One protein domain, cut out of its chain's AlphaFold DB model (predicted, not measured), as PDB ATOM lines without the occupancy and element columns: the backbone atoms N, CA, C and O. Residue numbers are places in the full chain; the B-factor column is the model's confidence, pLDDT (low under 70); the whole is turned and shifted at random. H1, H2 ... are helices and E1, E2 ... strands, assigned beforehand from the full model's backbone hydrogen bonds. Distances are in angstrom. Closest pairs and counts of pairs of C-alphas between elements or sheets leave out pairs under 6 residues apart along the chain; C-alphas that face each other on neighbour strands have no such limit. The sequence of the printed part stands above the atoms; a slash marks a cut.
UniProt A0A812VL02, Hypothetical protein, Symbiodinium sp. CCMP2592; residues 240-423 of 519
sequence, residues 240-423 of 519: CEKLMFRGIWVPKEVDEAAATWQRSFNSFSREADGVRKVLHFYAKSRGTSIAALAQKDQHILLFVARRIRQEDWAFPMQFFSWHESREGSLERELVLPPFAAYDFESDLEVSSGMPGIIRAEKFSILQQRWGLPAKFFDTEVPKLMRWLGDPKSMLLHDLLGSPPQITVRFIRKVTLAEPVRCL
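This is residues 240 to 423 of the 519 residues of the protein "Hypothetical protein" of Symbiodinium sp. CCMP2592 (UniProt A0A812VL02). A strongly twisted, curled sheet of four strands, E1 E3 E7 E6, forms the core, with a small second sheet, E2 E5 E4, partly face to face with it, their strands crossed. H2, H3 and H5 cover one face of the larger sheet, H4 folds back along H5 as a helical hairpin, and residues 323 to 328 stick out between E4 and E5. The 184 printed residues hold eight named helices and seven named strands, in the order E1 H1 E2 H2 H3 E3 E4 E5 E6 H4 H5 H6 H7 E7 H8; the class is mixed, the larger sheet is mixed and the smaller antiparallel. The whole is compact, with a radius of gyration of the C-alphas of 16.1 A and spans of 46 by 39 by 39 A.

The larger sheet holds E1, residues 243 to 250, from C-alpha 243 at (170.956, 217.041, 147.871); E3, 299 to 306, 23.1 A; E7, 405 to 416, 29.5 A, which bends by 73 degrees at residue 412; and E6, 340 to 344. The smaller holds E2, 266 to 269, E5, 331 to 336, and E4, 315 to 320. The helices are H1, 256 to 260; H2, 272 to 284, 18.9 A; H3, 289 to 297; H4, 356 to 370, 20.9 A; H5, 374 to 389, 21.2 A; H6, 391 to 394; H7, 397 to 400; and H8, 418 to 423, ending at C-alpha 423 (161.983, 215.692, 173.292).

E3 is antiparallel to E1 (N 246 to O 303, 2.9 A) and parallel to E7 (N 302 to O 407, 2.8 A); E7 is antiparallel to E6 (N 343 to O 413, 2.9 A). E5 is antiparallel to E2 (N 268 to O 334, 2.8 A) and, as a hairpin, to E4 (N 333 to O 317, 2.8 A). The sheets make a sandwich, two sheets face to face, their strands at 66 degrees. H2 runs along E1 at a height over the sheet of 6.5 A. H1 and H3 are on opposite faces. The hub H5 touches H4, Gly 389 to Gly 356, C-alphas 6.9 A, opposite ways. H6 and H5 touch only at the corner; H7 is close to but not clearly touching H3; H8 only grazes the larger sheet. In H1, H2, H3, H4 and H8 every O i to N i+4 pair is within hydrogen-bond range; in H5, 8 of 12; H6 and H7 are too short.

The C-alphas farthest apart, Gly 401 and Cys 422, are 46.9 A apart. The printed part has no cut, and its long link is E6 to H4. Mean pLDDT of the printed part is 87.0; residues 240 to 241, 308 to 312 and 318 to 331 are under 70.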
ATOM      1  N   CYS A 240     174.012 224.039 152.683       54.88
ATOM      2  CA  CYS A 240     172.599 223.699 152.529       54.88
ATOM      3  C   CYS A 240     172.202 223.383 151.071       54.88
ATOM      4  O   CYS A 240     171.022 223.283 150.754       54.88
ATOM      5  N   GLU A 241     173.187 223.313 150.181       67.50
ATOM      6  CA  GLU A 241     173.077 223.238 148.731       67.50
ATOM      7  C   GLU A 241     173.170 221.800 148.225       67.50
ATOM      8  O   GLU A 241     172.802 221.535 147.084       67.50
ATOM      9  N   LYS A 242     173.654 220.861 149.050       79.94
ATOM     10  CA  LYS A 242     173.770 219.459 148.642       79.94
ATOM     11  C   LYS A 242     172.442 218.732 148.818       79.94
ATOM     12  O   LYS A 242     171.811 218.810 149.877       79.94
ATOM     13  N   LEU A 243     172.041 218.009 147.773       88.75
ATOM     14  CA  LEU A 243     170.956 217.041 147.871       88.75
ATOM     15  C   LEU A 243     171.389 215.836 148.701       88.75
ATOM     16  O   LEU A 243     172.571 215.519 148.827       88.75
ATOM     17  N   MET A 244     170.395 215.168 149.255       91.19
ATOM     18  CA  MET A 244     170.527 213.904 149.944       91.19
ATOM     19  C   MET A 244     169.496 212.928 149.383       91.19
ATOM     20  O   MET A 244     168.391 213.317 148.996       91.19
ATOM     21  N   PHE A 245     169.877 211.663 149.323       93.62
ATOM     22  CA  PHE A 245     169.195 210.629 148.568       93.62
ATOM     23  C   PHE A 245     168.857 209.463 149.486       93.62
ATOM     24  O   PHE A 245     169.667 209.052 150.314       93.62
ATOM     25  N   ARG A 246     167.676 208.878 149.315       94.50
ATOM     26  CA  ARG A 246     167.290 207.646 150.000       94.50
ATOM     27  C   ARG A 246     166.476 206.773 149.069       94.50
ATOM     28  O   ARG A 246     165.451 207.211 148.568       94.50
ATOM     29  N   GLY A 247     166.911 205.540 148.862       94.75
ATOM     30  CA  GLY A 247     166.187 204.563 148.057       94.75
ATOM     31  C   GLY A 247     165.558 203.501 148.940       94.75
ATOM     32  O   GLY A 247     166.199 203.015 149.871       94.75
ATOM     33  N   ILE A 248     164.325 203.121 148.627       95.25
ATOM     34  CA  ILE A 248     163.649 201.989 149.257       95.25
ATOM     35  C   ILE A 248     163.000 201.098 148.196       95.25
ATOM     36  O   ILE A 248     162.484 201.580 147.188       95.25
ATOM     37  N   TRP A 249     163.026 199.791 148.445       95.50
ATOM     38  CA  TRP A 249     162.226 198.826 147.700       95.50
ATOM     39  C   TRP A 249     160.777 198.922 148.169       95.50
ATOM     40  O   TRP A 249     160.515 198.885 149.374       95.50
ATOM     41  N   VAL A 250     159.852 199.053 147.225       96.06
ATOM     42  CA  VAL A 250     158.413 199.190 147.483       96.06
ATOM     43  C   VAL A 250     157.627 198.201 146.624       96.06
ATOM     44  O   VAL A 250     158.145 197.727 145.611       96.06
ATOM     45  N   PRO A 251     156.380 197.874 147.001       96.62
ATOM     46  CA  PRO A 251     155.487 197.163 146.103       96.62
ATOM     47  C   PRO A 251     155.191 197.975 144.839       96.62
ATOM     48  O   PRO A 251     155.472 199.176 144.752       96.62
ATOM     49  N   LYS A 252     154.578 197.322 143.849       95.69
ATOM     50  CA  LYS A 252     154.146 197.993 142.614       95.69
ATOM     51  C   LYS A 252     153.230 199.187 142.905       95.69
ATOM     52  O   LYS A 252     153.402 200.253 142.320       95.69
ATOM     53  N   GLU A 253     152.298 199.011 143.836       96.50
ATOM     54  CA  GLU A 253     151.475 200.087 144.384       96.50
ATOM     55  C   GLU A 253     152.133 200.626 145.656       96.50
ATOM     56  O   GLU A 253     152.373 199.887 146.613       96.50
ATOM     57  N   VAL A 254     152.468 201.917 145.650       95.31
ATOM     58  CA  VAL A 254     153.127 202.567 146.785       95.31
ATOM     59  C   VAL A 254     152.099 202.816 147.884       95.31
ATOM     60  O   VAL A 254     151.108 203.510 147.674       95.31
ATOM     61  N   ASP A 255     152.364 202.292 149.081       94.19
ATOM     62  CA  ASP A 255     151.650 202.710 150.284       94.19
ATOM     63  C   ASP A 255     152.044 204.157 150.614       94.19
ATOM     64  O   ASP A 255     153.108 204.433 151.177       94.19
ATOM     65  N   GLU A 256     151.178 205.092 150.229       93.69
ATOM     66  CA  GLU A 256     151.394 206.526 150.414       93.69
ATOM     67  C   GLU A 256     151.548 206.915 151.887       93.69
ATOM     68  O   GLU A 256     152.312 207.827 152.208       93.69
ATOM     69  N   ALA A 257     150.867 206.223 152.804       91.06
ATOM     70  CA  ALA A 257     150.998 206.501 154.226       91.06
ATOM     71  C   ALA A 257     152.366 206.038 154.739       91.06
ATOM     72  O   ALA A 257     153.036 206.801 155.435       91.06
ATOM     73  N   ALA A 258     152.822 204.844 154.356       89.25
ATOM     74  CA  ALA A 258     154.146 204.347 154.729       89.25
ATOM     75  C   ALA A 258     155.289 205.157 154.090       89.25
ATOM     76  O   ALA A 258     156.331 205.349 154.720       89.25
ATOM     77  N   ALA A 259     155.092 205.661 152.867       92.81
ATOM     78  CA  ALA A 259     156.044 206.534 152.187       92.81
ATOM     79  C   ALA A 259     156.117 207.935 152.815       92.81
ATOM     80  O   ALA A 259     157.175 208.556 152.786       92.81
ATOM     81  N   THR A 260     155.009 208.425 153.381       94.25
ATOM     82  CA  THR A 260     154.908 209.759 153.995       94.25
ATOM     83  C   THR A 260     155.343 209.759 155.461       94.25
ATOM     84  O   THR A 260     156.058 210.666 155.880       94.25
ATOM     85  N   TRP A 261     154.922 208.764 156.247       93.44
ATOM     86  CA  TRP A 261     155.041 208.744 157.710       93.44
ATOM     87  C   TRP A 261     156.007 207.651 158.182       93.44
ATOM     88  O   TRP A 261     155.652 206.474 158.323       93.44
ATOM     89  N   GLN A 262     157.241 208.038 158.501       91.94
ATOM     90  CA  GLN A 262     158.238 207.102 159.010       91.94
ATOM     91  C   GLN A 262     158.093 206.887 160.522       91.94
ATOM     92  O   GLN A 262     157.912 207.840 161.273       91.94
ATOM     93  N   ARG A 263     158.270 205.640 160.983       88.94
ATOM     94  CA  ARG A 263     158.331 205.266 162.413       88.94
ATOM     95  C   ARG A 263     159.701 204.770 162.896       88.94
ATOM     96  O   ARG A 263     159.886 204.566 164.085       88.94
ATOM     97  N   SER A 264     160.659 204.569 161.993       90.00
ATOM     98  CA  SER A 264     162.022 204.096 162.284       90.00
ATOM     99  C   SER A 264     163.061 205.183 162.017       90.00
ATOM    100  O   SER A 264     162.752 206.191 161.385       90.00
ATOM    101  N   PHE A 265     164.310 204.944 162.417       89.19
ATOM    102  CA  PHE A 265     165.431 205.739 161.915       89.19
ATOM    103  C   PHE A 265     165.581 205.568 160.404       89.19
ATOM    104  O   PHE A 265     165.279 204.500 159.858       89.19
ATOM    105  N   ASN A 266     166.070 206.621 159.756       86.56
ATOM    106  CA  ASN A 266     166.356 206.636 158.328       86.56
ATOM    107  C   ASN A 266     167.719 207.232 158.075       86.56
ATOM    108  O   ASN A 266     168.006 208.297 158.611       86.56
ATOM    109  N   SER A 267     168.479 206.623 157.175       87.94
ATOM    110  CA  SER A 267     169.634 207.265 156.574       87.94
ATOM    111  C   SER A 267     169.314 207.821 155.188       87.94
ATOM    112  O   SER A 267     168.502 207.278 154.432       87.94
ATOM    113  N   PHE A 268     169.956 208.938 154.872       90.69
ATOM    114  CA  PHE A 268     170.081 209.485 153.531       90.69
ATOM    115  C   PHE A 268     171.557 209.488 153.157       90.69
ATOM    116  O   PHE A 268     172.378 209.994 153.920       90.69
ATOM    117  N   SER A 269     171.889 208.983 151.976       89.75
ATOM    118  CA  SER A 269     173.219 209.162 151.406       89.75
ATOM    119  C   SER A 269     173.362 210.581 150.856       89.75
ATOM    120  O   SER A 269     172.390 211.191 150.404       89.75
ATOM    121  N   ARG A 270     174.571 211.138 150.882       85.81
ATOM    122  CA  ARG A 270     174.859 212.447 150.266       85.81
ATOM    123  C   ARG A 270     175.098 212.377 148.762       85.81
ATOM    124  O   ARG A 270     175.210 213.416 148.122       85.81
ATOM    125  N   GLU A 271     175.181 211.173 148.218       87.69
ATOM    126  CA  GLU A 271     175.458 210.924 146.810       87.69
ATOM    127  C   GLU A 271     174.436 209.925 146.285       87.69
ATOM    128  O   GLU A 271     174.065 208.980 146.991       87.69
ATOM    129  N   ALA A 272     173.992 210.099 145.039       89.94
ATOM    130  CA  ALA A 272     173.085 209.138 144.434       89.94
ATOM    131  C   ALA A 272     173.716 207.733 144.465       89.94
ATOM    132  O   ALA A 272     173.086 206.773 144.913       89.94
ATOM    133  N   ASP A 273     174.989 207.608 144.080       88.62
ATOM    134  CA  ASP A 273     175.700 206.324 144.014       88.62
ATOM    135  C   ASP A 273     175.735 205.559 145.346       88.62
ATOM    136  O   ASP A 273     175.750 204.326 145.338       88.62
ATOM    137  N   GLY A 274     175.695 206.254 146.486       87.38
ATOM    138  CA  GLY A 274     175.567 205.620 147.797       87.38
ATOM    139  C   GLY A 274     174.229 204.897 147.969       87.38
ATOM    140  O   GLY A 274     174.186 203.722 148.336       87.38
ATOM    141  N   VAL A 275     173.123 205.520 147.543       90.19
ATOM    142  CA  VAL A 275     171.802 204.864 147.529       90.19
ATOM    143  C   VAL A 275     171.794 203.606 146.670       90.19
ATOM    144  O   VAL A 275     171.203 202.598 147.058       90.19
ATOM    145  N   ARG A 276     172.471 203.630 145.519       90.62
ATOM    146  CA  ARG A 276     172.594 202.455 144.647       90.62
ATOM    147  C   ARG A 276     173.254 201.283 145.381       90.62
ATOM    148  O   ARG A 276     172.766 200.157 145.277       90.62
ATOM    149  N   LYS A 277     174.318 201.539 146.153       87.06
ATOM    150  CA  LYS A 277     175.002 200.521 146.970       87.06
ATOM    151  C   LYS A 277     174.080 199.953 148.048       87.06
ATOM    152  O   LYS A 277     173.993 198.734 148.183       87.06
ATOM    153  N   VAL A 278     173.348 200.816 148.756       86.38
ATOM    154  CA  VAL A 278     172.386 200.410 149.796       86.38
ATOM    155  C   VAL A 278     171.261 199.547 149.211       86.38
ATOM    156  O   VAL A 278     170.954 198.477 149.737       86.38
ATOM    157  N   LEU A 279     170.677 199.955 148.081       91.25
ATOM    158  CA  LEU A 279     169.637 199.182 147.393       91.25
ATOM    159  C   LEU A 279     170.148 197.814 146.929       91.25
ATOM    160  O   LEU A 279     169.449 196.813 147.104       91.25
ATOM    161  N   HIS A 280     171.365 197.770 146.376       89.94
ATOM    162  CA  HIS A 280     172.023 196.533 145.964       89.94
ATOM    163  C   HIS A 280     172.266 195.596 147.154       89.94
ATOM    164  O   HIS A 280     171.979 194.402 147.065       89.94
ATOM    165  N   PHE A 281     172.753 196.131 148.279       86.25
ATOM    166  CA  PHE A 281     172.943 195.371 149.513       86.25
ATOM    167  C   PHE A 281     171.640 194.685 149.941       86.25
ATOM    168  O   PHE A 281     171.609 193.458 150.039       86.25
ATOM    169  N   TYR A 282     170.547 195.443 150.083       87.25
ATOM    170  CA  TYR A 282     169.259 194.886 150.506       87.25
ATOM    171  C   TYR A 282     168.680 193.866 149.524       87.25
ATOM    172  O   TYR A 282     168.098 192.872 149.952       87.25
ATOM    173  N   ALA A 283     168.849 194.079 148.218       90.06
ATOM    174  CA  ALA A 283     168.397 193.124 147.210       90.06
ATOM    175  C   ALA A 283     169.192 191.801 147.259       90.06
ATOM    176  O   ALA A 283     168.655 190.744 146.924       90.06
ATOM    177  N   LYS A 284     170.457 191.834 147.707       88.69
ATOM    178  CA  LYS A 284     171.326 190.652 147.844       88.69
ATOM    179  C   LYS A 284     171.104 189.886 149.158       88.69
ATOM    180  O   LYS A 284     171.455 188.706 149.234       88.69
ATOM    181  N   SER A 285     170.522 190.514 150.181       83.62
ATOM    182  CA  SER A 285     170.262 189.919 151.503       83.62
ATOM    183  C   SER A 285     169.187 188.820 151.459       83.62
ATOM    184  O   SER A 285     168.014 189.053 151.769       83.62
ATOM    185  N   ARG A 286     169.586 187.601 151.073       85.19
ATOM    186  CA  ARG A 286     168.708 186.421 150.964       85.19
ATOM    187  C   ARG A 286     167.899 186.179 152.244       85.19
ATOM    188  O   ARG A 286     168.389 186.379 153.350       85.19
ATOM    189  N   GLY A 287     166.658 185.725 152.075       83.94
ATOM    190  CA  GLY A 287     165.757 185.392 153.185       83.94
ATOM    191  C   GLY A 287     165.100 186.595 153.868       83.94
ATOM    192  O   GLY A 287     164.278 186.406 154.758       83.94
ATOM    193  N   THR A 288     165.412 187.826 153.453       85.19
ATOM    194  CA  THR A 288     164.726 189.022 153.958       85.19
ATOM    195  C   THR A 288     163.468 189.328 153.144       85.19
ATOM    196  O   THR A 288     163.411 189.095 151.934       85.19
ATOM    197  N   SER A 289     162.461 189.917 153.794       86.88
ATOM    198  CA  SER A 289     161.247 190.395 153.118       86.88
ATOM    199  C   SER A 289     161.546 191.471 152.069       86.88
ATOM    200  O   SER A 289     160.849 191.551 151.064       86.88
ATOM    201  N   ILE A 290     162.605 192.262 152.269       88.50
ATOM    202  CA  ILE A 290     163.042 193.307 151.336       88.50
ATOM    203  C   ILE A 290     163.666 192.693 150.084       88.50
ATOM    204  O   ILE A 290     163.342 193.131 148.989       88.50
ATOM    205  N   ALA A 291     164.512 191.665 150.212       90.62
ATOM    206  CA  ALA A 291     165.046 190.967 149.044       90.62
ATOM    207  C   ALA A 291     163.929 190.276 148.251       90.62
ATOM    208  O   ALA A 291     163.915 190.350 147.026       90.62
ATOM    209  N   ALA A 292     162.958 189.664 148.939       93.00
ATOM    210  CA  ALA A 292     161.777 189.102 148.284       93.00
ATOM    211  C   ALA A 292     160.972 190.180 147.539       93.00
ATOM    212  O   ALA A 292     160.578 189.967 146.396       93.00
ATOM    213  N   LEU A 293     160.777 191.350 148.156       94.06
ATOM    214  CA  LEU A 293     160.107 192.494 147.537       94.06
ATOM    215  C   LEU A 293     160.875 193.019 146.316       94.06
ATOM    216  O   LEU A 293     160.276 193.241 145.267       94.06
ATOM    217  N   ALA A 294     162.198 193.159 146.433       94.50
ATOM    218  CA  ALA A 294     163.075 193.600 145.355       94.50
ATOM    219  C   ALA A 294     162.992 192.663 144.147       94.50
ATOM    220  O   ALA A 294     162.852 193.137 143.027       94.50
ATOM    221  N   GLN A 295     163.019 191.346 144.370       94.81
ATOM    222  CA  GLN A 295     162.917 190.345 143.304       94.81
ATOM    223  C   GLN A 295     161.519 190.292 142.676       94.81
ATOM    224  O   GLN A 295     161.397 190.138 141.463       94.81
ATOM    225  N   LYS A 296     160.470 190.422 143.498       96.12
ATOM    226  CA  LYS A 296     159.075 190.289 143.067       96.12
ATOM    227  C   LYS A 296     158.576 191.511 142.298       96.12
ATOM    228  O   LYS A 296     158.057 191.362 141.198       96.12
ATOM    229  N   ASP A 297     158.681 192.691 142.904       95.69
ATOM    230  CA  ASP A 297     158.010 193.896 142.404       95.69
ATOM    231  C   ASP A 297     158.975 194.829 141.659       95.69
ATOM    232  O   ASP A 297     158.526 195.654 140.867       95.69
ATOM    233  N   GLN A 298     160.290 194.693 141.888       95.88
ATOM    234  CA  GLN A 298     161.358 195.452 141.222       95.88
ATOM    235  C   GLN A 298     161.096 196.967 141.142       95.88
ATOM    236  O   GLN A 298     161.504 197.627 140.189       95.88
ATOM    237  N   HIS A 299     160.421 197.535 142.143       97.06
ATOM    238  CA  HIS A 299     160.068 198.948 142.185       97.06
ATOM    239  C   HIS A 299     160.877 199.667 143.266       97.06
ATOM    240  O   HIS A 299     160.869 199.298 144.444       97.06
ATOM    241  N   ILE A 300     161.597 200.701 142.843       96.75
ATOM    242  CA  ILE A 300     162.418 201.565 143.682       96.75
ATOM    243  C   ILE A 300     161.714 202.907 143.822       96.75
ATOM    244  O   ILE A 300     161.479 203.602 142.833       96.75
ATOM    245  N   LEU A 301     161.466 203.304 145.066       97.38
ATOM    246  CA  LEU A 301     161.079 204.664 145.405       97.38
ATOM    247  C   LEU A 301     162.311 205.411 145.925       97.38
ATOM    248  O   LEU A 301     162.882 205.058 146.958       97.38
ATOM    249  N   LEU A 302     162.740 206.424 145.176       97.12
ATOM    250  CA  LEU A 302     163.893 207.261 145.471       97.12
ATOM    251  C   LEU A 302     163.430 208.617 146.003       97.12
ATOM    252  O   LEU A 302     162.836 209.421 145.289       97.12
ATOM    253  N   PHE A 303     163.745 208.897 147.256       96.94
ATOM    254  CA  PHE A 303     163.569 210.204 147.857       96.94
ATOM    255  C   PHE A 303     164.795 211.069 147.613       96.94
ATOM    256  O   PHE A 303     165.926 210.662 147.880       96.94
ATOM    257  N   VAL A 304     164.542 212.286 147.154       95.25
ATOM    258  CA  VAL A 304     165.540 213.336 146.996       95.25
ATOM    259  C   VAL A 304     165.120 214.492 147.880       95.25
ATOM    260  O   VAL A 304     164.016 215.012 147.752       95.25
ATOM    261  N   ALA A 305     165.987 214.904 148.785       92.69
ATOM    262  CA  ALA A 305     165.739 216.033 149.663       92.69
ATOM    263  C   ALA A 305     166.887 217.029 149.557       92.69
ATOM    264  O   ALA A 305     168.027 216.652 149.303       92.69
ATOM    265  N   ARG A 306     166.598 218.305 149.796       88.12
ATOM    266  CA  ARG A 306     167.629 219.299 150.111       88.12
ATOM    267  C   ARG A 306     167.767 219.418 151.623       88.12
ATOM    268  O   ARG A 306     166.795 219.202 152.350       88.12
ATOM    269  N   ARG A 307     168.949 219.789 152.115       73.38
ATOM    270  CA  ARG A 307     169.115 220.055 153.548       73.38
ATOM    271  C   ARG A 307     168.220 221.225 153.977       73.38
ATOM    272  O   ARG A 307     168.247 222.298 153.374       73.38
ATOM    273  N   ILE A 308     167.435 221.020 155.032       66.50
ATOM    274  CA  ILE A 308     166.467 222.001 155.534       66.50
ATOM    275  C   ILE A 308     167.164 222.904 156.554       66.50
ATOM    276  O   ILE A 308     167.522 222.466 157.640       66.50
ATOM    277  N   ARG A 309     167.360 224.179 156.193       60.84
ATOM    278  CA  ARG A 309     168.154 225.165 156.955       60.84
ATOM    279  C   ARG A 309     167.698 225.427 158.395       60.84
ATOM    280  O   ARG A 309     168.505 225.887 159.191       60.84
ATOM    281  N   GLN A 310     166.419 225.239 158.718       54.47
ATOM    282  CA  GLN A 310     165.852 225.726 159.986       54.47
ATOM    283  C   GLN A 310     165.782 224.672 161.092       54.47
ATOM    284  O   GLN A 310     165.565 225.012 162.258       54.47
ATOM    285  N   GLU A 311     165.976 223.404 160.748       61.78
ATOM    286  CA  GLU A 311     165.511 222.318 161.588       61.78
ATOM    287  C   GLU A 311     166.473 221.115 161.529       61.78
ATOM    288  O   GLU A 311     166.143 220.036 161.044       61.78
ATOM    289  N   ASP A 312     167.717 221.328 161.970       67.75
ATOM    290  CA  ASP A 312     168.820 220.352 161.923       67.75
ATOM    291  C   ASP A 312     168.625 219.162 162.888       67.75
ATOM    292  O   ASP A 312     169.418 218.926 163.795       67.75
ATOM    293  N   TRP A 313     167.569 218.376 162.691       76.56
ATOM    294  CA  TRP A 313     167.402 217.060 163.318       76.56
ATOM    295  C   TRP A 313     167.987 215.932 162.453       76.56
ATOM    296  O   TRP A 313     167.738 214.758 162.710       76.56
ATOM    297  N   ALA A 314     168.731 216.282 161.399       80.81
ATOM    298  CA  ALA A 314     169.494 215.350 160.584       80.81
ATOM    299  C   ALA A 314     170.947 215.336 161.057       80.81
ATOM    300  O   ALA A 314     171.622 216.366 161.035       80.81
ATOM    301  N   PHE A 315     171.439 214.166 161.449       76.88
ATOM    302  CA  PHE A 315     172.773 214.027 162.023       76.88
ATOM    303  C   PHE A 315     173.697 213.339 161.036       76.88
ATOM    304  O   PHE A 315     173.354 212.272 160.527       76.88
ATOM    305  N   PRO A 316     174.871 213.909 160.741       71.06
ATOM    306  CA  PRO A 316     175.821 213.231 159.890       71.06
ATOM    307  C   PRO A 316     176.341 211.984 160.588       71.06
ATOM    308  O   PRO A 316     176.834 212.045 161.710       71.06
ATOM    309  N   MET A 317     176.226 210.867 159.887       70.94
ATOM    310  CA  MET A 317     176.663 209.552 160.323       70.94
ATOM    311  C   MET A 317     177.493 208.956 159.198       70.94
ATOM    312  O   MET A 317     177.151 209.090 158.027       70.94
ATOM    313  N   GLN A 318     178.623 208.349 159.518       66.62
ATOM    314  CA  GLN A 318     179.503 207.763 158.512       66.62
ATOM    315  C   GLN A 318     179.311 206.260 158.536       66.62
ATOM    316  O   GLN A 318     179.730 205.652 159.499       66.62
ATOM    317  N   PHE A 319     178.676 205.672 157.527       52.56
ATOM    318  CA  PHE A 319     178.181 204.290 157.592       52.56
ATOM    319  C   PHE A 319     179.097 203.282 156.874       52.56
ATOM    320  O   PHE A 319     179.154 202.111 157.239       52.56
ATOM    321  N   PHE A 320     179.873 203.738 155.881       51.06
ATOM    322  CA  PHE A 320     180.740 202.868 155.088       51.06
ATOM    323  C   PHE A 320     182.147 203.452 154.920       51.06
ATOM    324  O   PHE A 320     182.359 204.441 154.216       51.06
ATOM    325  N   SER A 321     183.140 202.787 155.513       49.50
ATOM    326  CA  SER A 321     184.527 202.832 155.046       49.50
ATOM    327  C   SER A 321     184.717 201.683 154.056       49.50
ATOM    328  O   SER A 321     185.212 200.614 154.411       49.50
ATOM    329  N   TRP A 322     184.242 201.841 152.818       49.50
ATOM    330  CA  TRP A 322     184.468 200.802 151.812       49.50
ATOM    331  C   TRP A 322     185.956 200.793 151.446       49.50
ATOM    332  O   TRP A 322     186.426 201.680 150.729       49.50
ATOM    333  N   HIS A 323     186.687 199.792 151.951       49.59
ATOM    334  CA  HIS A 323     188.139 199.641 151.782       49.59
ATOM    335  C   HIS A 323     188.597 199.588 150.314       49.59
ATOM    336  O   HIS A 323     189.768 199.818 150.034       49.59
ATOM    337  N   GLU A 324     187.691 199.333 149.367       47.56
ATOM    338  CA  GLU A 324     188.030 199.202 147.942       47.56
ATOM    339  C   GLU A 324     187.752 200.457 147.105       47.56
ATOM    340  O   GLU A 324     188.072 200.480 145.915       47.56
ATOM    341  N   SER A 325     187.170 201.518 147.678       48.91
ATOM    342  CA  SER A 325     187.042 202.767 146.922       48.91
ATOM    343  C   SER A 325     188.413 203.443 146.842       48.91
ATOM    344  O   SER A 325     188.841 204.148 147.753       48.91
ATOM    345  N   ARG A 326     189.115 203.224 145.723       48.88
ATOM    346  CA  ARG A 326     190.383 203.897 145.376       48.88
ATOM    347  C   ARG A 326     190.309 205.434 145.447       48.88
ATOM    348  O   ARG A 326     191.347 206.079 145.415       48.88
ATOM    349  N   GLU A 327     189.112 206.009 145.555       53.00
ATOM    350  CA  GLU A 327     188.864 207.454 145.591       53.00
ATOM    351  C   GLU A 327     188.707 208.051 146.999       53.00
ATOM    352  O   GLU A 327     188.518 209.259 147.117       53.00
ATOM    353  N   GLY A 328     188.804 207.263 148.077       52.66
ATOM    354  CA  GLY A 328     188.852 207.812 149.442       52.66
ATOM    355  C   GLY A 328     187.612 208.616 149.872       52.66
ATOM    356  O   GLY A 328     187.648 209.301 150.899       52.66
ATOM    357  N   SER A 329     186.505 208.551 149.126       55.59
ATOM    358  CA  SER A 329     185.251 209.191 149.510       55.59
ATOM    359  C   SER A 329     184.562 208.343 150.577       55.59
ATOM    360  O   SER A 329     183.825 207.397 150.309       55.59
ATOM    361  N   LEU A 330     184.837 208.680 151.839       59.25
ATOM    362  CA  LEU A 330     184.078 208.162 152.975       59.25
ATOM    363  C   LEU A 330     182.605 208.500 152.751       59.25
ATOM    364  O   LEU A 330     182.255 209.683 152.694       59.25
ATOM    365  N   GLU A 331     181.755 207.483 152.607       58.62
ATOM    366  CA  GLU A 331     180.330 207.712 152.416       58.62
ATOM    367  C   GLU A 331     179.771 208.408 153.657       58.62
ATOM    368  O   GLU A 331     179.911 207.941 154.792       58.62
ATOM    369  N   ARG A 332     179.162 209.572 153.432       73.69
ATOM    370  CA  ARG A 332     178.614 210.409 154.492       73.69
ATOM    371  C   ARG A 332     177.101 210.294 154.434       73.69
ATOM    372  O   ARG A 332     176.480 210.874 153.548       73.69
ATOM    373  N   GLU A 333     176.510 209.590 155.381       79.00
ATOM    374  CA  GLU A 333     175.065 209.543 155.546       79.00
ATOM    375  C   GLU A 333     174.572 210.683 156.449       79.00
ATOM    376  O   GLU A 333     175.336 211.364 157.147       79.00
ATOM    377  N   LEU A 334     173.267 210.922 156.401       84.19
ATOM    378  CA  LEU A 334     172.514 211.765 157.319       84.19
ATOM    379  C   LEU A 334     171.400 210.919 157.928       84.19
ATOM    380  O   LEU A 334     170.574 210.380 157.196       84.19
ATOM    381  N   VAL A 335     171.370 210.811 159.250       87.44
ATOM    382  CA  VAL A 335     170.359 210.047 159.977       87.44
ATOM    383  C   VAL A 335     169.282 210.973 160.508       87.44
ATOM    384  O   VAL A 335     169.578 211.969 161.168       87.44
ATOM    385  N   LEU A 336     168.029 210.624 160.231       90.19
ATOM    386  CA  LEU A 336     166.847 211.248 160.810       90.19
ATOM    387  C   LEU A 336     166.309 210.400 161.969       90.19
ATOM    388  O   LEU A 336     166.353 209.164 161.891       90.19
ATOM    389  N   PRO A 337     165.767 211.038 163.022       92.44
ATOM    390  CA  PRO A 337     165.096 210.331 164.101       92.44
ATOM    391  C   PRO A 337     163.800 209.672 163.592       92.44
ATOM    392  O   PRO A 337     163.287 210.035 162.526       92.44
ATOM    393  N   PRO A 338     163.254 208.701 164.342       93.38
ATOM    394  CA  PRO A 338     161.944 208.130 164.062       93.38
ATOM    395  C   PRO A 338     160.844 209.184 164.182       93.38
ATOM    396  O   PRO A 338     161.040 210.246 164.774       93.38
ATOM    397  N   PHE A 339     159.666 208.866 163.642       94.75
ATOM    398  CA  PHE A 339     158.526 209.785 163.604       94.75
ATOM    399  C   PHE A 339     158.854 211.076 162.844       94.75
ATOM    400  O   PHE A 339     158.548 212.182 163.286       94.75
ATOM    401  N   ALA A 340     159.469 210.906 161.671       94.38
ATOM    402  CA  ALA A 340     159.611 211.937 160.650       94.38
ATOM    403  C   ALA A 340     158.519 211.775 159.584       94.38
ATOM    404  O   ALA A 340     158.160 210.657 159.208       94.38
ATOM    405  N   ALA A 341     158.017 212.897 159.085       94.88
ATOM    406  CA  ALA A 341     157.047 212.970 158.009       94.88
ATOM    407  C   ALA A 341     157.619 213.732 156.818       94.88
ATOM    408  O   ALA A 341     158.353 214.711 156.996       94.88
ATOM    409  N   TYR A 342     157.265 213.285 155.618       95.12
ATOM    410  CA  TYR A 342     157.724 213.862 154.363       95.12
ATOM    411  C   TYR A 342     156.591 214.553 153.631       95.12
ATOM    412  O   TYR A 342     155.592 213.946 153.264       95.12
ATOM    413  N   ASP A 343     156.782 215.834 153.377       95.19
ATOM    414  CA  ASP A 343     155.933 216.613 152.498       95.19
ATOM    415  C   ASP A 343     156.618 216.703 151.134       95.19
ATOM    416  O   ASP A 343     157.742 217.203 151.035       95.19
ATOM    417  N   PHE A 344     155.981 216.161 150.098       96.38
ATOM    418  CA  PHE A 344     156.567 216.015 148.766       96.38
ATOM    419  C   PHE A 344     156.113 217.123 147.806       96.38
ATOM    420  O   PHE A 344     154.992 217.621 147.880       96.38
ATOM    421  N   GLU A 345     156.970 217.457 146.841       97.06
ATOM    422  CA  GLU A 345     156.613 218.241 145.655       97.06
ATOM    423  C   GLU A 345     155.747 217.371 144.725       97.06
ATOM    424  O   GLU A 345     156.254 216.677 143.840       97.06
ATOM    425  N   SER A 346     154.433 217.346 144.960       95.12
ATOM    426  CA  SER A 346     153.511 216.407 144.303       95.12
ATOM    427  C   SER A 346     153.455 216.546 142.777       95.12
ATOM    428  O   SER A 346     153.165 215.582 142.079       95.12
ATOM    429  N   ASP A 347     153.736 217.735 142.248       97.38
ATOM    430  CA  ASP A 347     153.771 218.021 140.813       97.38
ATOM    431  C   ASP A 347     155.119 217.682 140.158       97.38
ATOM    432  O   ASP A 347     155.216 217.633 138.930       97.38
ATOM    433  N   LEU A 348     156.156 217.389 140.947       97.50
ATOM    434  CA  LEU A 348     157.513 217.138 140.458       97.50
ATOM    435  C   LEU A 348     157.926 215.668 140.508       97.50
ATOM    436  O   LEU A 348     159.069 215.379 140.190       97.50
ATOM    437  N   GLU A 349     157.039 214.726 140.837       97.81
ATOM    438  CA  GLU A 349     157.374 213.294 140.765       97.81
ATOM    439  C   GLU A 349     157.861 212.909 139.357       97.81
ATOM    440  O   GLU A 349     157.255 213.310 138.357       97.81
ATOM    441  N   VAL A 350     158.951 212.138 139.281       97.81
ATOM    442  CA  VAL A 350     159.556 211.658 138.030       97.81
ATOM    443  C   VAL A 350     159.645 210.138 138.064       97.81
ATOM    444  O   VAL A 350     160.134 209.588 139.042       97.81
ATOM    445  N   SER A 351     159.254 209.438 136.998       97.44
ATOM    446  CA  SER A 351     159.394 207.975 136.926       97.44
ATOM    447  C   SER A 351     160.142 207.501 135.680       97.44
ATOM    448  O   SER A 351     160.266 208.225 134.687       97.44
ATOM    449  N   SER A 352     160.667 206.273 135.720       96.44
ATOM    450  CA  SER A 352     161.389 205.665 134.595       96.44
ATOM    451  C   SER A 352     160.508 205.490 133.352       96.44
ATOM    452  O   SER A 352     161.024 205.522 132.239       96.44
ATOM    453  N   GLY A 353     159.184 205.400 133.522       95.94
ATOM    454  CA  GLY A 353     158.212 205.346 132.426       95.94
ATOM    455  C   GLY A 353     157.902 206.694 131.760       95.94
ATOM    456  O   GLY A 353     157.244 206.715 130.723       95.94
ATOM    457  N   MET A 354     158.346 207.824 132.324       97.75
ATOM    458  CA  MET A 354     158.101 209.143 131.727       97.75
ATOM    459  C   MET A 354     159.025 209.413 130.527       97.75
ATOM    460  O   MET A 354     160.221 209.104 130.601       97.75
ATOM    461  N   PRO A 355     158.532 210.075 129.456       97.44
ATOM    462  CA  PRO A 355     159.374 210.520 128.350       97.44
ATOM    463  C   PRO A 355     160.524 211.412 128.829       97.44
ATOM    464  O   PRO A 355     160.334 212.273 129.688       97.44
ATOM    465  N   GLY A 356     161.709 211.257 128.231       95.94
ATOM    466  CA  GLY A 356     162.918 211.981 128.643       95.94
ATOM    467  C   GLY A 356     162.752 213.504 128.710       95.94
ATOM    468  O   GLY A 356     163.264 214.120 129.640       95.94
ATOM    469  N   ILE A 357     161.979 214.085 127.785       97.06
ATOM    470  CA  ILE A 357     161.683 215.523 127.747       97.06
ATOM    471  C   ILE A 357     160.888 215.996 128.974       97.06
ATOM    472  O   ILE A 357     161.258 216.992 129.585       97.06
ATOM    473  N   ILE A 358     159.881 215.229 129.405       97.81
ATOM    474  CA  ILE A 358     159.062 215.539 130.587       97.81
ATOM    475  C   ILE A 358     159.899 215.427 131.864       97.81
ATOM    476  O   ILE A 358     159.765 216.235 132.783       97.81
ATOM    477  N   ARG A 359     160.807 214.443 131.927       97.19
ATOM    478  CA  ARG A 359     161.737 214.315 133.059       97.19
ATOM    479  C   ARG A 359     162.662 215.527 133.147       97.19
ATOM    480  O   ARG A 359     162.801 216.102 134.222       97.19
ATOM    481  N   ALA A 360     163.255 215.928 132.021       95.81
ATOM    482  CA  ALA A 360     164.134 217.093 131.949       95.81
ATOM    483  C   ALA A 360     163.405 218.387 132.344       95.81
ATOM    484  O   ALA A 360     163.944 219.175 133.121       95.81
ATOM    485  N   GLU A 361     162.166 218.570 131.881       97.19
ATOM    486  CA  GLU A 361     161.310 219.697 132.260       97.19
ATOM    487  C   GLU A 361     161.061 219.737 133.776       97.19
ATOM    488  O   GLU A 361     161.339 220.750 134.415       97.19
ATOM    489  N   LYS A 362     160.633 218.624 134.388       97.56
ATOM    490  CA  LYS A 362     160.409 218.545 135.844       97.56
ATOM    491  C   LYS A 362     161.667 218.845 136.654       97.56
ATOM    492  O   LYS A 362     161.596 219.577 137.641       97.56
ATOM    493  N   PHE A 363     162.823 218.324 136.239       95.81
ATOM    494  CA  PHE A 363     164.087 218.656 136.891       95.81
ATOM    495  C   PHE A 363     164.448 220.143 136.710       95.81
ATOM    496  O   PHE A 363     164.926 220.758 137.659       95.81
ATOM    497  N   SER A 364     164.172 220.753 135.554       94.81
ATOM    498  CA  SER A 364     164.369 222.197 135.349       94.81
ATOM    499  C   SER A 364     163.479 223.036 136.276       94.81
ATOM    500  O   SER A 364     163.968 223.957 136.936       94.81
ATOM    501  N   ILE A 365     162.199 222.665 136.422       96.38
ATOM    502  CA  ILE A 365     161.276 223.310 137.369       96.38
ATOM    503  C   ILE A 365     161.790 223.159 138.806       96.38
ATOM    504  O   ILE A 365     161.794 224.131 139.562       96.38
ATOM    505  N   LEU A 366     162.268 221.968 139.187       94.88
ATOM    506  CA  LEU A 366     162.864 221.727 140.501       94.88
ATOM    507  C   LEU A 366     164.085 222.625 140.741       94.88
ATOM    508  O   LEU A 366     164.188 223.232 141.805       94.88
ATOM    509  N   GLN A 367     164.993 222.729 139.765       93.56
ATOM    510  CA  GLN A 367     166.196 223.558 139.860       93.56
ATOM    511  C   GLN A 367     165.844 225.014 140.167       93.56
ATOM    512  O   GLN A 367     166.406 225.600 141.095       93.56
ATOM    513  N   GLN A 368     164.880 225.566 139.425       94.38
ATOM    514  CA  GLN A 368     164.382 226.925 139.627       94.38
ATOM    515  C   GLN A 368     163.701 227.073 140.993       94.38
ATOM    516  O   GLN A 368     164.038 227.976 141.756       94.38
ATOM    517  N   ARG A 369     162.787 226.155 141.342       94.94
ATOM    518  CA  ARG A 369     162.010 226.197 142.593       94.94
ATOM    519  C   ARG A 369     162.889 226.086 143.835       94.94
ATOM    520  O   ARG A 369     162.632 226.742 144.842       94.94
ATOM    521  N   TRP A 370     163.906 225.232 143.794       92.00
ATOM    522  CA  TRP A 370     164.793 224.999 144.931       92.00
ATOM    523  C   TRP A 370     165.999 225.940 144.964       92.00
ATOM    524  O   TRP A 370     166.708 225.933 145.972       92.00
ATOM    525  N   GLY A 371     166.204 226.756 143.923       91.75
ATOM    526  CA  GLY A 371     167.336 227.674 143.815       91.75
ATOM    527  C   GLY A 371     168.678 226.942 143.794       91.75
ATOM    528  O   GLY A 371     169.636 227.395 144.418       91.75
ATOM    529  N   LEU A 372     168.733 225.769 143.155       87.06
ATOM    530  CA  LEU A 372     169.942 224.945 143.133       87.06
ATOM    531  C   LEU A 372     170.979 225.541 142.165       87.06
ATOM    532  O   LEU A 372     170.624 225.893 141.035       87.06
ATOM    533  N   PRO A 373     172.266 225.618 142.549       85.69
ATOM    534  CA  PRO A 373     173.307 226.120 141.659       85.69
ATOM    535  C   PRO A 373     173.482 225.196 140.444       85.69
ATOM    536  O   PRO A 373     173.438 223.973 140.578       85.69
ATOM    537  N   ALA A 374     173.729 225.776 139.263       84.69
ATOM    538  CA  ALA A 374     173.866 225.034 138.001       84.69
ATOM    539  C   ALA A 374     174.874 223.877 138.100       84.69
ATOM    540  O   ALA A 374     174.522 222.728 137.863       84.69
ATOM    541  N   LYS A 375     176.069 224.165 138.634       80.81
ATOM    542  CA  LYS A 375     177.149 223.186 138.833       80.81
ATOM    543  C   LYS A 375     176.724 221.941 139.625       80.81
ATOM    544  O   LYS A 375     177.263 220.856 139.417       80.81
ATOM    545  N   PHE A 376     175.795 222.088 140.571       70.75
ATOM    546  CA  PHE A 376     175.305 220.962 141.364       70.75
ATOM    547  C   PHE A 376     174.372 220.072 140.533       70.75
ATOM    548  O   PHE A 376     174.490 218.843 140.540       70.75
ATOM    549  N   PHE A 377     173.470 220.703 139.784       79.75
ATOM    550  CA  PHE A 377     172.563 220.019 138.877       79.75
ATOM    551  C   PHE A 377     173.333 219.228 137.810       79.75
ATOM    552  O   PHE A 377     172.964 218.096 137.519       79.75
ATOM    553  N   ASP A 378     174.472 219.751 137.350       83.56
ATOM    554  CA  ASP A 378     175.350 219.110 136.360       83.56
ATOM    555  C   ASP A 378     175.989 217.790 136.834       83.56
ATOM    556  O   ASP A 378     176.493 217.027 136.014       83.56
ATOM    557  N   THR A 379     175.982 217.493 138.140       88.31
ATOM    558  CA  THR A 379     176.625 216.277 138.676       88.31
ATOM    559  C   THR A 379     175.617 215.164 138.950       88.31
ATOM    560  O   THR A 379     175.732 214.068 138.404       88.31
ATOM    561  N   GLU A 380     174.617 215.424 139.795       89.50
ATOM    562  CA  GLU A 380     173.721 214.367 140.284       89.50
ATOM    563  C   GLU A 380     172.512 214.138 139.363       89.50
ATOM    564  O   GLU A 380     172.071 213.000 139.198       89.50
ATOM    565  N   VAL A 381     171.992 215.175 138.692       90.62
ATOM    566  CA  VAL A 381     170.821 215.013 137.809       90.62
ATOM    567  C   VAL A 381     171.131 214.173 136.574       90.62
ATOM    568  O   VAL A 381     170.319 213.302 136.262       90.62
ATOM    569  N   PRO A 382     172.292 214.302 135.901       93.50
ATOM    570  CA  PRO A 382     172.663 213.376 134.837       93.50
ATOM    571  C   PRO A 382     172.711 211.916 135.291       93.50
ATOM    572  O   PRO A 382     172.312 211.039 134.524       93.50
ATOM    573  N   LYS A 383     173.135 211.639 136.535       93.25
ATOM    574  CA  LYS A 383     173.101 210.279 137.098       93.25
ATOM    575  C   LYS A 383     171.661 209.788 137.242       93.25
ATOM    576  O   LYS A 383     171.337 208.721 136.729       93.25
ATOM    577  N   LEU A 384     170.782 210.594 137.844       93.94
ATOM    578  CA  LEU A 384     169.359 210.257 137.979       93.94
ATOM    579  C   LEU A 384     168.679 210.067 136.619       93.94
ATOM    580  O   LEU A 384     167.954 209.099 136.423       93.94
ATOM    581  N   MET A 385     168.933 210.960 135.662       94.94
ATOM    582  CA  MET A 385     168.393 210.878 134.302       94.94
ATOM    583  C   MET A 385     168.877 209.625 133.577       94.94
ATOM    584  O   MET A 385     168.087 208.991 132.876       94.94
ATOM    585  N   ARG A 386     170.142 209.236 133.777       94.69
ATOM    586  CA  ARG A 386     170.685 207.978 133.259       94.69
ATOM    587  C   ARG A 386     169.965 206.781 133.869       94.69
ATOM    588  O   ARG A 386     169.530 205.919 133.121       94.69
ATOM    589  N   TRP A 387     169.767 206.754 135.186       94.00
ATOM    590  CA  TRP A 387     169.046 205.663 135.851       94.00
ATOM    591  C   TRP A 387     167.587 205.570 135.416       94.00
ATOM    592  O   TRP A 387     167.072 204.483 135.191       94.00
ATOM    593  N   LEU A 388     166.922 206.712 135.261       94.62
ATOM    594  CA  LEU A 388     165.538 206.769 134.810       94.62
ATOM    595  C   LEU A 388     165.400 206.356 133.338       94.62
ATOM    596  O   LEU A 388     164.411 205.723 132.975       94.62
ATOM    597  N   GLY A 389     166.345 206.747 132.477       92.25
ATOM    598  CA  GLY A 389     166.312 206.469 131.038       92.25
ATOM    599  C   GLY A 389     166.825 205.094 130.640       92.25
ATOM    600  O   GLY A 389     166.297 204.505 129.704       92.25
ATOM    601  N   ASP A 390     167.806 204.585 131.368       91.44
ATOM    602  CA  ASP A 390     168.335 203.239 131.232       91.44
ATOM    603  C   ASP A 390     168.552 202.648 132.631       91.44
ATOM    604  O   ASP A 390     169.642 202.775 133.204       91.44
ATOM    605  N   PRO A 391     167.545 201.975 133.212       80.19
ATOM    606  CA  PRO A 391     167.679 201.419 134.553       80.19
ATOM    607  C   PRO A 391     168.739 200.310 134.650       80.19
ATOM    608  O   PRO A 391     169.166 199.976 135.757       80.19
ATOM    609  N   LYS A 392     169.254 199.780 133.524       81.38
ATOM    610  CA  LYS A 392     170.412 198.866 133.538       81.38
ATOM    611  C   LYS A 392     171.668 199.552 134.074       81.38
ATOM    612  O   LYS A 392     172.490 198.906 134.720       81.38
ATOM    613  N   SER A 393     171.774 200.870 133.907       81.88
ATOM    614  CA  SER A 393     172.895 201.673 134.408       81.88
ATOM    615  C   SER A 393     173.006 201.729 135.939       81.88
ATOM    616  O   SER A 393     174.063 202.086 136.456       81.88
ATOM    617  N   MET A 394     171.966 201.330 136.687       81.12
ATOM    618  CA  MET A 394     172.059 201.162 138.144       81.12
ATOM    619  C   MET A 394     172.862 199.918 138.561       81.12
ATOM    620  O   MET A 394     173.132 199.740 139.752       81.12
ATOM    621  N   LEU A 395     173.252 199.053 137.613       78.25
ATOM    622  CA  LEU A 395     173.949 197.785 137.872       78.25
ATOM    623  C   LEU A 395     173.174 196.854 138.830       78.25
ATOM    624  O   LEU A 395     173.758 196.006 139.493       78.25
ATOM    625  N   LEU A 396     171.850 197.028 138.929       80.88
ATOM    626  CA  LEU A 396     170.955 196.109 139.644       80.88
ATOM    627  C   LEU A 396     170.376 195.034 138.722       80.88
ATOM    628  O   LEU A 396     169.855 194.031 139.200       80.88
ATOM    629  N   HIS A 397     170.471 195.240 137.408       78.94
ATOM    630  CA  HIS A 397     169.925 194.336 136.404       78.94
ATOM    631  C   HIS A 397     170.481 192.914 136.546       78.94
ATOM    632  O   HIS A 397     169.716 191.957 136.512       78.94
ATOM    633  N   ASP A 398     171.785 192.773 136.788       85.75
ATOM    634  CA  ASP A 398     172.428 191.460 136.933       85.75
ATOM    635  C   ASP A 398     171.896 190.678 138.143       85.75
ATOM    636  O   ASP A 398     171.910 189.450 138.152       85.75
ATOM    637  N   LEU A 399     171.390 191.388 139.158       87.94
ATOM    638  CA  LEU A 399     170.829 190.800 140.370       87.94
ATOM    639  C   LEU A 399     169.331 190.472 140.246       87.94
ATOM    640  O   LEU A 399     168.859 189.547 140.907       87.94
ATOM    641  N   LEU A 400     168.583 191.242 139.452       89.94
ATOM    642  CA  LEU A 400     167.116 191.170 139.365       89.94
ATOM    643  C   LEU A 400     166.612 190.489 138.083       89.94
ATOM    644  O   LEU A 400     165.435 190.162 137.981       89.94
ATOM    645  N   GLY A 401     167.471 190.313 137.077       91.69
ATOM    646  CA  GLY A 401     167.113 189.754 135.769       91.69
ATOM    647  C   GLY A 401     166.336 190.709 134.852       91.69
ATOM    648  O   GLY A 401     166.257 190.462 133.651       91.69
ATOM    649  N   SER A 402     165.805 191.815 135.380       92.75
ATOM    650  CA  SER A 402     165.174 192.886 134.604       92.75
ATOM    651  C   SER A 402     165.444 194.274 135.202       92.75
ATOM    652  O   SER A 402     165.851 194.388 136.362       92.75
ATOM    653  N   PRO A 403     165.300 195.354 134.405       92.88
ATOM    654  CA  PRO A 403     165.515 196.713 134.888       92.88
ATOM    655  C   PRO A 403     164.392 197.122 135.859       92.88
ATOM    656  O   PRO A 403     163.221 196.984 135.498       92.88
ATOM    657  N   PRO A 404     164.711 197.654 137.053       95.62
ATOM    658  CA  PRO A 404     163.688 198.045 138.013       95.62
ATOM    659  C   PRO A 404     162.896 199.272 137.540       95.62
ATOM    660  O   PRO A 404     163.425 200.162 136.866       95.62
ATOM    661  N   GLN A 405     161.633 199.358 137.954       96.12
ATOM    662  CA  GLN A 405     160.874 200.603 137.895       96.12
ATOM    663  C   GLN A 405     161.448 201.573 138.932       96.12
ATOM    664  O   GLN A 405     161.670 201.194 140.080       96.12
ATOM    665  N   ILE A 406     161.674 202.829 138.548       97.00
ATOM    666  CA  ILE A 406     162.198 203.858 139.452       97.00
ATOM    667  C   ILE A 406     161.207 205.011 139.489       97.00
ATOM    668  O   ILE A 406     160.863 205.560 138.444       97.00
ATOM    669  N   THR A 407     160.799 205.401 140.691       97.88
ATOM    670  CA  THR A 407     160.001 206.599 140.958       97.88
ATOM    671  C   THR A 407     160.801 207.512 141.877       97.88
ATOM    672  O   THR A 407     161.249 207.090 142.937       97.88
ATOM    673  N   VAL A 408     161.008 208.761 141.475       97.62
ATOM    674  CA  VAL A 408     161.752 209.782 142.214       97.62
ATOM    675  C   VAL A 408     160.772 210.808 142.761       97.62
ATOM    676  O   VAL A 408     160.036 211.437 141.998       97.62
ATOM    677  N   ARG A 409     160.788 211.000 144.080       97.81
ATOM    678  CA  ARG A 409     159.999 212.017 144.779       97.81
ATOM    679  C   ARG A 409     160.904 213.020 145.466       97.81
ATOM    680  O   ARG A 409     161.880 212.654 146.121       97.81
ATOM    681  N   PHE A 410     160.534 214.288 145.353       96.75
ATOM    682  CA  PHE A 410     161.286 215.395 145.924       96.75
ATOM    683  C   PHE A 410     160.639 215.830 147.234       96.75
ATOM    684  O   PHE A 410     159.471 216.209 147.255       96.75
ATOM    685  N   ILE A 411     161.379 215.747 148.335       95.44
ATOM    686  CA  ILE A 411     160.912 216.152 149.660       95.44
ATOM    687  C   ILE A 411     161.041 217.670 149.764       95.44
ATOM    688  O   ILE A 411     162.146 218.211 149.845       95.44
ATOM    689  N   ARG A 412     159.894 218.349 149.795       93.75
ATOM    690  CA  ARG A 412     159.770 219.786 150.043       93.75
ATOM    691  C   ARG A 412     160.135 220.123 151.486       93.75
ATOM    692  O   ARG A 412     160.881 221.073 151.731       93.75
ATOM    693  N   LYS A 413     159.602 219.345 152.434       92.25
ATOM    694  CA  LYS A 413     159.793 219.545 153.874       92.25
ATOM    695  C   LYS A 413     159.831 218.206 154.614       92.25
ATOM    696  O   LYS A 413     159.094 217.281 154.289       92.25
ATOM    697  N   VAL A 414     160.680 218.131 155.632       92.50
ATOM    698  CA  VAL A 414     160.683 217.073 156.643       92.50
ATOM    699  C   VAL A 414     160.147 217.690 157.926       92.50
ATOM    700  O   VAL A 414     160.621 218.746 158.328       92.50
ATOM    701  N   THR A 415     159.176 217.052 158.567       93.06
ATOM    702  CA  THR A 415     158.658 217.481 159.874       93.06
ATOM    703  C   THR A 415     158.739 216.340 160.867       93.06
ATOM    704  O   THR A 415     158.366 215.217 160.537       93.06
ATOM    705  N   LEU A 416     159.182 216.616 162.089       93.75
ATOM    706  CA  LEU A 416     159.093 215.647 163.177       93.75
ATOM    707  C   LEU A 416     157.726 215.708 163.848       93.75
ATOM    708  O   LEU A 416     157.102 216.769 163.901       93.75
ATOM    709  N   ALA A 417     157.283 214.574 164.387       94.56
ATOM    710  CA  ALA A 417     156.135 214.556 165.278       94.56
ATOM    711  C   ALA A 417     156.414 215.457 166.483       94.56
ATOM    712  O   ALA A 417     157.514 215.428 167.041       94.56
ATOM    713  N   GLU A 418     155.409 216.227 166.902       93.94
ATOM    714  CA  GLU A 418     155.566 217.212 167.975       93.94
ATOM    715  C   GLU A 418     156.186 216.631 169.256       93.94
ATOM    716  O   GLU A 418     157.132 217.233 169.763       93.94
ATOM    717  N   PRO A 419     155.772 215.446 169.754       92.88
ATOM    718  CA  PRO A 419     156.385 214.860 170.945       92.88
ATOM    719  C   PRO A 419     157.890 214.606 170.786       92.88
ATOM    720  O   PRO A 419     158.666 214.906 171.694       92.88
ATOM    721  N   VAL A 420     158.320 214.105 169.620       92.31
ATOM    722  CA  VAL A 420     159.737 213.835 169.329       92.31
ATOM    723  C   VAL A 420     160.515 215.136 169.152       92.31
ATOM    724  O   VAL A 420     161.638 215.244 169.641       92.31
ATOM    725  N   ARG A 421     159.916 216.152 168.519       92.56
ATOM    726  CA  ARG A 421     160.510 217.490 168.428       92.56
ATOM    727  C   ARG A 421     160.741 218.087 169.817       92.56
ATOM    728  O   ARG A 421     161.873 218.438 170.130       92.56
ATOM    729  N   CYS A 422     159.712 218.115 170.665       91.12
ATOM    730  CA  CYS A 422     159.804 218.585 172.051       91.12
ATOM    731  C   CYS A 422     160.876 217.835 172.844       91.12
ATOM    732  O   CYS A 422     161.625 218.442 173.606       91.12
ATOM    733  N   LEU A 423     160.969 216.517 172.649       90.56
ATOM    734  CA  LEU A 423     161.983 215.692 173.292       90.56
ATOM    735  C   LEU A 423     163.406 216.104 172.893       90.56
ATOM    736  O   LEU A 423     164.275 216.151 173.761       90.56
TER     737      LEU A 423